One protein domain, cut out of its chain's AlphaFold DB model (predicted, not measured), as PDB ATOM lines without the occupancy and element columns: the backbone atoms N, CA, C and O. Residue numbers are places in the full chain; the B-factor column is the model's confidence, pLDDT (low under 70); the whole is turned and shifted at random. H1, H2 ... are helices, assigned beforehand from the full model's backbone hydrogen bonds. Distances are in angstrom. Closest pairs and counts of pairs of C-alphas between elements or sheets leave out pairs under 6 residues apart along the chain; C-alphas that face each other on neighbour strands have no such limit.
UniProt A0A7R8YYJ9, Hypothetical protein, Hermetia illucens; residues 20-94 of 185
ATOM      1  N   GLU A  20      57.991  20.952  37.509       59.28
ATOM      2  CA  GLU A  20      57.048  19.958  36.953       59.28
ATOM      3  C   GLU A  20      56.496  19.021  38.043       59.28
ATOM      4  O   GLU A  20      55.311  18.689  38.048       59.28
ATOM      5  N   ASN A  21      57.345  18.651  39.009       66.69
ATOM      6  CA  ASN A  21      56.980  17.753  40.105       66.69
ATOM      7  C   ASN A  21      55.924  18.389  41.021       66.69
ATOM      8  O   ASN A  21      54.928  17.750  41.340       66.69
ATOM      9  N   SER A  22      56.073  19.680  41.348       76.25
ATOM     10  CA  SER A  22      55.153  20.376  42.256       76.25
ATOM     11  C   SER A  22      53.714  20.446  41.733       76.25
ATOM     12  O   SER A  22      52.776  20.324  42.517       76.25
ATOM     13  N   ASN A  23      53.522  20.654  40.427       87.81
ATOM     14  CA  ASN A  23      52.178  20.702  39.842       87.81
ATOM     15  C   ASN A  23      51.534  19.314  39.820       87.81
ATOM     16  O   ASN A  23      50.351  19.172  40.128       87.81
ATOM     17  N   PHE A  24      52.315  18.284  39.490       91.94
ATOM     18  CA  PHE A  24      51.820  16.913  39.484       91.94
ATOM     19  C   PHE A  24      51.465  16.415  40.886       91.94
ATOM     20  O   PHE A  24      50.451  15.744  41.044       91.94
ATOM     21  N   ASP A  25      52.251  16.753  41.905       92.44
ATOM     22  CA  ASP A  25      51.961  16.349  43.284       92.44
ATOM     23  C   ASP A  25      50.633  16.941  43.776       92.44
ATOM     24  O   ASP A  25      49.846  16.254  44.434       92.44
ATOM     25  N   LEU A  26      50.332  18.184  43.384       94.06
ATOM     26  CA  LEU A  26      49.036  18.816  43.635       94.06
ATOM     27  C   LEU A  26      47.910  18.087  42.887       94.06
ATOM     28  O   LEU A  26      46.899  17.732  43.497       94.06
ATOM     29  N   GLU A  27      48.093  17.810  41.590       94.12
ATOM     30  CA  GLU A  27      47.148  17.024  40.783       94.12
ATOM     31  C   GLU A  27      46.869  15.645  41.406       94.12
ATOM     32  O   GLU A  27      45.715  15.213  41.496       94.12
ATOM     33  N   LEU A  28      47.922  14.962  41.856       95.25
ATOM     34  CA  LEU A  28      47.877  13.652  42.491       95.25
ATOM     35  C   LEU A  28      47.109  13.706  43.812       95.25
ATOM     36  O   LEU A  28      46.218  12.884  44.033       95.25
ATOM     37  N   CYS A  29      47.428  14.678  44.666       95.50
ATOM     38  CA  CYS A  29      46.754  14.880  45.943       95.50
ATOM     39  C   CYS A  29      45.254  15.130  45.742       95.50
ATOM     40  O   CYS A  29      44.426  14.444  46.349       95.50
ATOM     41  N   TRP A  30      44.903  16.024  44.811       95.62
ATOM     42  CA  TRP A  30      43.509  16.311  44.472       95.62
ATOM     43  C   TRP A  30      42.773  15.056  43.983       95.62
ATOM     44  O   TRP A  30      41.675  14.750  44.448       95.62
ATOM     45  N   CYS A  31      43.398  14.267  43.101       96.38
ATOM     46  CA  CYS A  31      42.800  13.022  42.615       96.38
ATOM     47  C   CYS A  31      42.573  12.008  43.743       96.38
ATOM     48  O   CYS A  31      41.514  11.382  43.796       96.38
ATOM     49  N   ILE A  32      43.533  11.848  44.658       96.44
ATOM     50  CA  ILE A  32      43.389  10.958  45.819       96.44
ATOM     51  C   ILE A  32      42.217  11.412  46.693       96.44
ATOM     52  O   ILE A  32      41.381  10.581  47.054       96.44
ATOM     53  N   GLN A  33      42.119  12.711  46.985       96.12
ATOM     54  CA  GLN A  33      41.024  13.263  47.781       96.12
ATOM     55  C   GLN A  33      39.668  13.019  47.112       96.12
ATOM     56  O   GLN A  33      38.726  12.564  47.761       96.12
ATOM     57  N   GLN A  34      39.572  13.245  45.800       95.56
ATOM     58  CA  GLN A  34      38.334  13.022  45.061       95.56
ATOM     59  C   GLN A  34      37.893  11.551  45.097       95.56
ATOM     60  O   GLN A  34      36.707  11.274  45.283       95.56
ATOM     61  N   LEU A  35      38.834  10.612  44.963       95.75
ATOM     62  CA  LEU A  35      38.559   9.176  45.061       95.75
ATOM     63  C   LEU A  35      38.122   8.765  46.477       95.75
ATOM     64  O   LEU A  35      37.190   7.974  46.626       95.75
ATOM     65  N   GLN A  36      38.744   9.330  47.515       95.88
ATOM     66  CA  GLN A  36      38.352   9.096  48.909       95.88
ATOM     67  C   GLN A  36      36.945   9.631  49.203       95.88
ATOM     68  O   GLN A  36      36.137   8.912  49.790       95.88
ATOM     69  N   ASN A  37      36.615  10.834  48.726       94.94
ATOM     70  CA  ASN A  37      35.275  11.413  48.861       94.94
ATOM     71  C   ASN A  37      34.211  10.542  48.174       94.94
ATOM     72  O   ASN A  37      33.119  10.344  48.708       94.94
ATOM     73  N   SER A  38      34.526   9.986  46.998       93.38
ATOM     74  CA  SER A  38      33.629   9.068  46.289       93.38
ATOM     75  C   SER A  38      33.382   7.776  47.075       93.38
ATOM     76  O   SER A  38      32.241   7.318  47.122       93.38
ATOM     77  N   LEU A  39      34.407   7.234  47.745       93.94
ATOM     78  CA  LEU A  39      34.275   6.060  48.613       93.94
ATOM     79  C   LEU A  39      33.438   6.367  49.865       93.94
ATOM     80  O   LEU A  39      32.529   5.614  50.204       93.94
ATOM     81  N   GLN A  40      33.692   7.509  50.510       94.00
ATOM     82  CA  GLN A  40      32.948   7.959  51.693       94.00
ATOM     83  C   GLN A  40      31.476   8.264  51.395       94.00
ATOM     84  O   GLN A  40      30.629   8.114  52.272       94.00
ATOM     85  N   SER A  41      31.148   8.667  50.164       91.75
ATOM     86  CA  SER A  41      29.766   8.956  49.781       91.75
ATOM     87  C   SER A  41      28.862   7.712  49.766       91.75
ATOM     88  O   SER A  41      27.647   7.897  49.711       91.75
ATOM     89  N   GLY A  42      29.404   6.487  49.744       86.31
ATOM     90  CA  GLY A  42      28.623   5.239  49.800       86.31
ATOM     91  C   GLY A  42      27.706   4.963  48.597       86.31
ATOM     92  O   GLY A  42      26.859   4.083  48.665       86.31
ATOM     93  N   LYS A  43      27.843   5.713  47.494       87.88
ATOM     94  CA  LYS A  43      26.981   5.617  46.293       87.88
ATOM     95  C   LYS A  43      27.517   4.668  45.214       87.88
ATOM     96  O   LYS A  43      26.931   4.577  44.142       87.88
ATOM     97  N   LEU A  44      28.662   4.039  45.461       88.94
ATOM     98  CA  LEU A  44      29.390   3.244  44.475       88.94
ATOM     99  C   LEU A  44      29.038   1.763  44.593       88.94
ATOM    100  O   LEU A  44      28.742   1.277  45.685       88.94
ATOM    101  N   SER A  45      29.122   1.036  43.478       91.31
ATOM    102  CA  SER A  45      29.050  -0.428  43.507       91.31
ATOM    103  C   SER A  45      30.232  -1.001  44.299       91.31
ATOM    104  O   SER A  45      31.339  -0.469  44.228       91.31
ATOM    105  N   GLU A  46      30.044  -2.120  44.999       91.31
ATOM    106  CA  GLU A  46      31.109  -2.794  45.764       91.31
ATOM    107  C   GLU A  46      32.352  -3.092  44.905       91.31
ATOM    108  O   GLU A  46      33.487  -2.840  45.311       91.31
ATOM    109  N   ARG A  47      32.145  -3.493  43.643       92.94
ATOM    110  CA  ARG A  47      33.239  -3.731  42.683       92.94
ATOM    111  C   ARG A  47      34.013  -2.460  42.334       92.94
ATOM    112  O   ARG A  47      35.224  -2.502  42.112       92.94
ATOM    113  N   GLU A  48      33.322  -1.328  42.256       93.81
ATOM    114  CA  GLU A  48      33.939  -0.028  41.981       93.81
ATOM    115  C   GLU A  48      34.678   0.495  43.211       93.81
ATOM    116  O   GLU A  48      35.789   1.009  43.078       93.81
ATOM    117  N   ALA A  49      34.104   0.301  44.400       94.31
ATOM    118  CA  ALA A  49      34.725   0.650  45.668       94.31
ATOM    119  C   ALA A  49      36.073  -0.067  45.843       94.31
ATOM    120  O   ALA A  49      37.085   0.588  46.096       94.31
ATOM    121  N   GLU A  50      36.129  -1.381  45.601       95.19
ATOM    122  CA  GLU A  50      37.390  -2.133  45.633       95.19
ATOM    123  C   GLU A  50      38.410  -1.643  44.599       95.19
ATOM    124  O   GLU A  50      39.612  -1.574  44.875       95.19
ATOM    125  N   ARG A  51      37.950  -1.330  43.382       94.62
ATOM    126  CA  ARG A  51      38.818  -0.822  42.312       94.62
ATOM    127  C   ARG A  51      39.440   0.517  42.705       94.62
ATOM    128  O   ARG A  51      40.636   0.719  42.487       94.62
ATOM    129  N   ILE A  52      38.641   1.410  43.280       95.44
ATOM    130  CA  ILE A  52      39.086   2.724  43.749       95.44
ATOM    131  C   ILE A  52      40.045   2.578  44.933       95.44
ATOM    132  O   ILE A  52      41.095   3.219  44.937       95.44
ATOM    133  N   ASP A  53      39.757   1.691  45.885       95.44
ATOM    134  CA  ASP A  53      40.638   1.431  47.027       95.44
ATOM    135  C   ASP A  53      42.022   0.916  46.584       95.44
ATOM    136  O   ASP A  53      43.062   1.443  46.996       95.44
ATOM    137  N   LYS A  54      42.053  -0.044  45.649       95.38
ATOM    138  CA  LYS A  54      43.296  -0.534  45.025       95.38
ATOM    139  C   LYS A  54      44.051   0.595  44.318       95.38
ATOM    140  O   LYS A  54      45.263   0.717  44.477       95.38
ATOM    141  N   ALA A  55      43.348   1.453  43.582       94.94
ATOM    142  CA  ALA A  55      43.967   2.583  42.902       94.94
ATOM    143  C   ALA A  55      44.565   3.615  43.868       94.94
ATOM    144  O   ALA A  55      45.677   4.085  43.633       94.94
ATOM    145  N   ILE A  56      43.882   3.936  44.971       95.88
ATOM    146  CA  ILE A  56      44.395   4.854  46.000       95.88
ATOM    147  C   ILE A  56      45.702   4.312  46.593       95.88
ATOM    148  O   ILE A  56      46.658   5.074  46.759       95.88
ATOM    149  N   LYS A  57      45.777   3.004  46.871       95.75
ATOM    150  CA  LYS A  57      47.004   2.350  47.362       95.75
ATOM    151  C   LYS A  57      48.165   2.512  46.375       95.75
ATOM    152  O   LYS A  57      49.262   2.895  46.781       95.75
ATOM    153  N   THR A  58      47.912   2.315  45.081       94.94
ATOM    154  CA  THR A  58      48.914   2.512  44.020       94.94
ATOM    155  C   THR A  58      49.344   3.978  43.894       94.94
ATOM    156  O   THR A  58      50.534   4.271  43.819       94.94
ATOM    157  N   LEU A  59      48.405   4.928  43.926       94.81
ATOM    158  CA  LEU A  59      48.710   6.360  43.807       94.81
ATOM    159  C   LEU A  59      49.552   6.885  44.986       94.81
ATOM    160  O   LEU A  59      50.470   7.685  44.771       94.81
ATOM    161  N   LYS A  60      49.293   6.390  46.206       93.88
ATOM    162  CA  LYS A  60      50.048   6.731  47.426       93.88
ATOM    163  C   LYS A  60      51.443   6.108  47.482       93.88
ATOM    164  O   LYS A  60      52.312   6.637  48.169       93.88
ATOM    165  N   SER A  61      51.683   5.010  46.768       93.69
ATOM    166  CA  SER A  61      52.991   4.355  46.764       93.69
ATOM    167  C   SER A  61      54.053   5.249  46.097       93.69
ATOM    168  O   SER A  61      53.871   5.681  44.954       93.69
ATOM    169  N   PRO A  62      55.188   5.534  46.761       86.38
ATOM    170  CA  PRO A  62      56.271   6.332  46.178       86.38
ATOM    171  C   PRO A  62      57.086   5.549  45.139       86.38
ATOM    172  O   PRO A  62      57.829   6.145  44.368       86.38
ATOM    173  N   LYS A  63      56.948   4.216  45.104       85.81
ATOM    174  CA  LYS A  63      57.717   3.322  44.221       85.81
ATOM    175  C   LYS A  63      57.111   3.180  42.823       85.81
ATOM    176  O   LYS A  63      57.735   2.593  41.944       85.81
ATOM    177  N   GLU A  64      55.895   3.677  42.616       86.38
ATOM    178  CA  GLU A  64      55.196   3.534  41.342       86.38
ATOM    179  C   GLU A  64      55.719   4.507  40.291       86.38
ATOM    180  O   GLU A  64      55.907   5.696  40.547       86.38
ATOM    181  N   VAL A  65      55.899   3.995  39.073       89.31
ATOM    182  CA  VAL A  65      56.356   4.785  37.927       89.31
ATOM    183  C   VAL A  65      55.360   5.915  37.654       89.31
ATOM    184  O   VAL A  65      54.165   5.674  37.488       89.31
ATOM    185  N   PHE A  66      55.866   7.144  37.538       90.62
ATOM    186  CA  PHE A  66      55.092   8.369  37.294       90.62
ATOM    187  C   PHE A  66      54.007   8.223  36.211       90.62
ATOM    188  O   PHE A  66      52.850   8.591  36.415       90.62
ATOM    189  N   ILE A  67      54.357   7.617  35.073       93.00
ATOM    190  CA  ILE A  67      53.453   7.419  33.929       93.00
ATOM    191  C   ILE A  67      52.222   6.596  34.335       93.00
ATOM    192  O   ILE A  67      51.103   6.933  33.948       93.00
ATOM    193  N   LYS A  68      52.404   5.567  35.173       94.31
ATOM    194  CA  LYS A  68      51.305   4.724  35.661       94.31
ATOM    195  C   LYS A  68      50.355   5.507  36.560       94.31
ATOM    196  O   LYS A  68      49.146   5.344  36.434       94.31
ATOM    197  N   LYS A  69      50.880   6.381  37.430       94.62
ATOM    198  CA  LYS A  69      50.046   7.247  38.278       94.62
ATOM    199  C   LYS A  69      49.157   8.148  37.425       94.62
ATOM    200  O   LYS A  69      47.945   8.161  37.618       94.62
ATOM    201  N   ARG A  70      49.738   8.813  36.419       95.00
ATOM    202  CA  ARG A  70      48.980   9.658  35.484       95.00
ATOM    203  C   ARG A  70      47.915   8.865  34.718       95.00
ATOM    204  O   ARG A  70      46.786   9.337  34.607       95.00
ATOM    205  N   GLN A  71      48.251   7.676  34.218       95.44
ATOM    206  CA  GLN A  71      47.296   6.812  33.517       95.44
ATOM    207  C   GLN A  71      46.133   6.403  34.424       95.44
ATOM    208  O   GLN A  71      44.981   6.544  34.027       95.44
ATOM    209  N   LEU A  72      46.412   5.972  35.658       95.81
ATOM    210  CA  LEU A  72      45.377   5.616  36.632       95.81
ATOM    211  C   LEU A  72      44.456   6.795  36.952       95.81
ATOM    212  O   LEU A  72      43.235   6.633  36.963       95.81
ATOM    213  N   MET A  73      45.031   7.981  37.175       95.69
ATOM    214  CA  MET A  73      44.259   9.204  37.404       95.69
ATOM    215  C   MET A  73      43.318   9.484  36.226       95.69
ATOM    216  O   MET A  73      42.131   9.716  36.442       95.69
ATOM    217  N   GLN A  74      43.807   9.385  34.986       95.31
ATOM    218  CA  GLN A  74      42.990   9.614  33.791       95.31
ATOM    219  C   GLN A  74      41.930   8.524  33.574       95.31
ATOM    220  O   GLN A  74      40.800   8.829  33.215       95.31
ATOM    221  N   GLN A  75      42.245   7.257  33.842       95.25
ATOM    222  CA  GLN A  75      41.289   6.154  33.700       95.25
ATOM    223  C   GLN A  75      40.133   6.223  34.705       95.25
ATOM    224  O   GLN A  75      39.031   5.780  34.391       95.25
ATOM    225  N   LEU A  76      40.377   6.731  35.918       93.81
ATOM    226  CA  LEU A  76      39.365   6.784  36.980       93.81
ATOM    227  C   LEU A  76      38.584   8.095  36.986       93.81
ATOM    228  O   LEU A  76      37.372   8.097  37.191       93.81
ATOM    229  N   LEU A  77      39.275   9.218  36.797       93.25
ATOM    230  CA  LEU A  77      38.699  10.556  36.920       93.25
ATOM    231  C   LEU A  77      38.552  11.264  35.570       93.25
ATOM    232  O   LEU A  77      37.899  12.307  35.534       93.25
ATOM    233  N   GLY A  78      39.104  10.738  34.476       94.69
ATOM    234  CA  GLY A  78      39.149  11.433  33.189       94.69
ATOM    235  C   GLY A  78      40.045  12.669  33.256       94.69
ATOM    236  O   GLY A  78      41.114  12.647  33.870       94.69
ATOM    237  N   ASP A  79      39.581  13.773  32.675       94.56
ATOM    238  CA  ASP A  79      40.302  15.049  32.666       94.56
ATOM    239  C   ASP A  79      40.178  15.791  34.007       94.56
ATOM    240  O   ASP A  79      39.446  16.770  34.182       94.56
ATOM    241  N   TYR A  80      40.933  15.316  35.000       95.62
ATOM    242  CA  TYR A  80      40.965  15.874  36.357       95.62
ATOM    243  C   TYR A  80      41.415  17.344  36.411       95.62
ATOM    244  O   TYR A  80      41.004  18.082  37.304       95.62
ATOM    245  N   ARG A  81      42.200  17.813  35.434       94.69
ATOM    246  CA  ARG A  81      42.650  19.215  35.347       94.69
ATOM    247  C   ARG A  81      41.493  20.188  35.159       94.69
ATOM    248  O   ARG A  81      41.481  21.270  35.745       94.69
ATOM    249  N   GLU A  82      40.509  19.808  34.350       95.31
ATOM    250  CA  GLU A  82      39.308  20.617  34.152       95.31
ATOM    251  C   GLU A  82      38.415  20.592  35.391       95.31
ATOM    252  O   GLU A  82      37.854  21.622  35.775       95.31
ATOM    253  N   LYS A  83      38.336  19.433  36.060       94.25
ATOM    254  CA  LYS A  83      37.602  19.285  37.320       94.25
ATOM    255  C   LYS A  83      38.184  20.177  38.416       94.25
ATOM    256  O   LYS A  83      37.412  20.908  39.032       94.25
ATOM    257  N   MET A  84      39.510  20.222  38.572       93.62
ATOM    258  CA  MET A  84      40.173  21.138  39.509       93.62
ATOM    259  C   MET A  84      39.823  22.602  39.238       93.62
ATOM    260  O   MET A  84      39.364  23.296  40.139       93.62
ATOM    261  N   LYS A  85      39.939  23.065  37.984       93.44
ATOM    262  CA  LYS A  85      39.570  24.447  37.614       93.44
ATOM    263  C   LYS A  85      38.098  24.746  37.900       93.44
ATOM    264  O   LYS A  85      37.739  25.866  38.259       93.44
ATOM    265  N   LYS A  86      37.215  23.764  37.699       93.69
ATOM    266  CA  LYS A  86      35.785  23.908  37.987       93.69
ATOM    267  C   LYS A  86      35.527  24.020  39.489       93.69
ATOM    268  O   LYS A  86      34.692  24.832  39.881       93.69
ATOM    269  N   GLU A  87      36.209  23.232  40.312       91.62
ATOM    270  CA  GLU A  87      36.117  23.339  41.772       91.62
ATOM    271  C   GLU A  87      36.699  24.652  42.284       91.62
ATOM    272  O   GLU A  87      36.031  25.352  43.041       91.62
ATOM    273  N   GLU A  88      37.865  25.057  41.793       89.69
ATOM    274  CA  GLU A  88      38.476  26.341  42.126       89.69
ATOM    275  C   GLU A  88      37.528  27.512  41.823       89.69
ATOM    276  O   GLU A  88      37.316  28.385  42.663       89.69
ATOM    277  N   LYS A  89      36.852  27.502  40.666       89.06
ATOM    278  CA  LYS A  89      35.809  28.490  40.340       89.06
ATOM    279  C   LYS A  89      34.626  28.453  41.309       89.06
ATOM    280  O   LYS A  89      34.121  29.503  41.684       89.06
ATOM    281  N   LYS A  90      34.170  27.269  41.732       87.94
ATOM    282  CA  LYS A  90      33.063  27.151  42.700       87.94
ATOM    283  C   LYS A  90      33.444  27.711  44.068       87.94
ATOM    284  O   LYS A  90      32.645  28.413  44.680       87.94
ATOM    285  N   HIS A  91      34.649  27.405  44.539       79.12
ATOM    286  CA  HIS A  91      35.107  27.800  45.868       79.12
ATOM    287  C   HIS A  91      35.632  29.243  45.915       79.12
ATOM    288  O   HIS A  91      35.465  29.910  46.933       79.12
ATOM    289  N   SER A  92      36.172  29.778  44.816       78.12
ATOM    290  CA  SER A  92      36.596  31.188  44.730       78.12
ATOM    291  C   SER A  92      35.427  32.175  44.781       78.12
ATOM    292  O   SER A  92      35.589  33.277  45.301       78.12
ATOM    293  N   ILE A  93      34.226  31.789  44.334       61.78
ATOM    294  CA  ILE A  93      33.030  32.645  44.433       61.78
ATOM    295  C   ILE A  93      32.690  32.965  45.901       61.78
ATOM    296  O   ILE A  93      32.251  34.078  46.191       61.78
ATOM    297  N   ALA A  94      32.963  32.055  46.843       59.50
ATOM    298  CA  ALA A  94      32.735  32.299  48.268       59.50
ATOM    299  C   ALA A  94      33.683  33.365  48.852       59.50
ATOM    300  O   ALA A  94      33.322  34.032  49.823       59.50
TER     301      ALA A  94
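This is residues 20 to 94 of the 185 residues of the protein "Hypothetical protein" of Hermetia illucens (UniProt A0A7R8YYJ9). Look for an up-and-down bundle of three helices, H1, H2 and H3, each running against the one before, and an arm, H4, whose residues 85 to 94 stick out. The printed part has 75 residues with four named helices, H1 to H4 in order, and is all helix. It is compact, radius of gyration of the C-alphas 12.9 A, spanning 36 by 33 by 16 A.

Start at H1, residues 20 to 40, the hub. H2, residues 46 to 60, forms a hairpin with it at 27 degrees; C-alphas 39 and 49 are closest, 6.2 A. H3, residues 66 to 77, forms a hairpin with H2 at 29 degrees; C-alphas 59 and 69 are closest, 5.8 A. H4, residues 80 to 94, touches H1 with residues 80 to 84 alone, about perpendicular at 78 degrees; C-alphas 31 and 80 are closest, 7.1 A. Every O i to N i+4 pair is within hydrogen-bond range in H1, H2 and H3, and 9 of 11 in H4.

Find C-alpha 20 at (57.048, 19.958, 36.953); H1 runs 30.7 A from there. H4 ends at C-alpha 94, (32.735, 32.299, 48.268).

C-alphas 63 and 94 are farthest apart, 38.5 A. The printed part has no cut, and its links are tight. Residues 20 to 21 and 93 to 94 have pLDDT under 70.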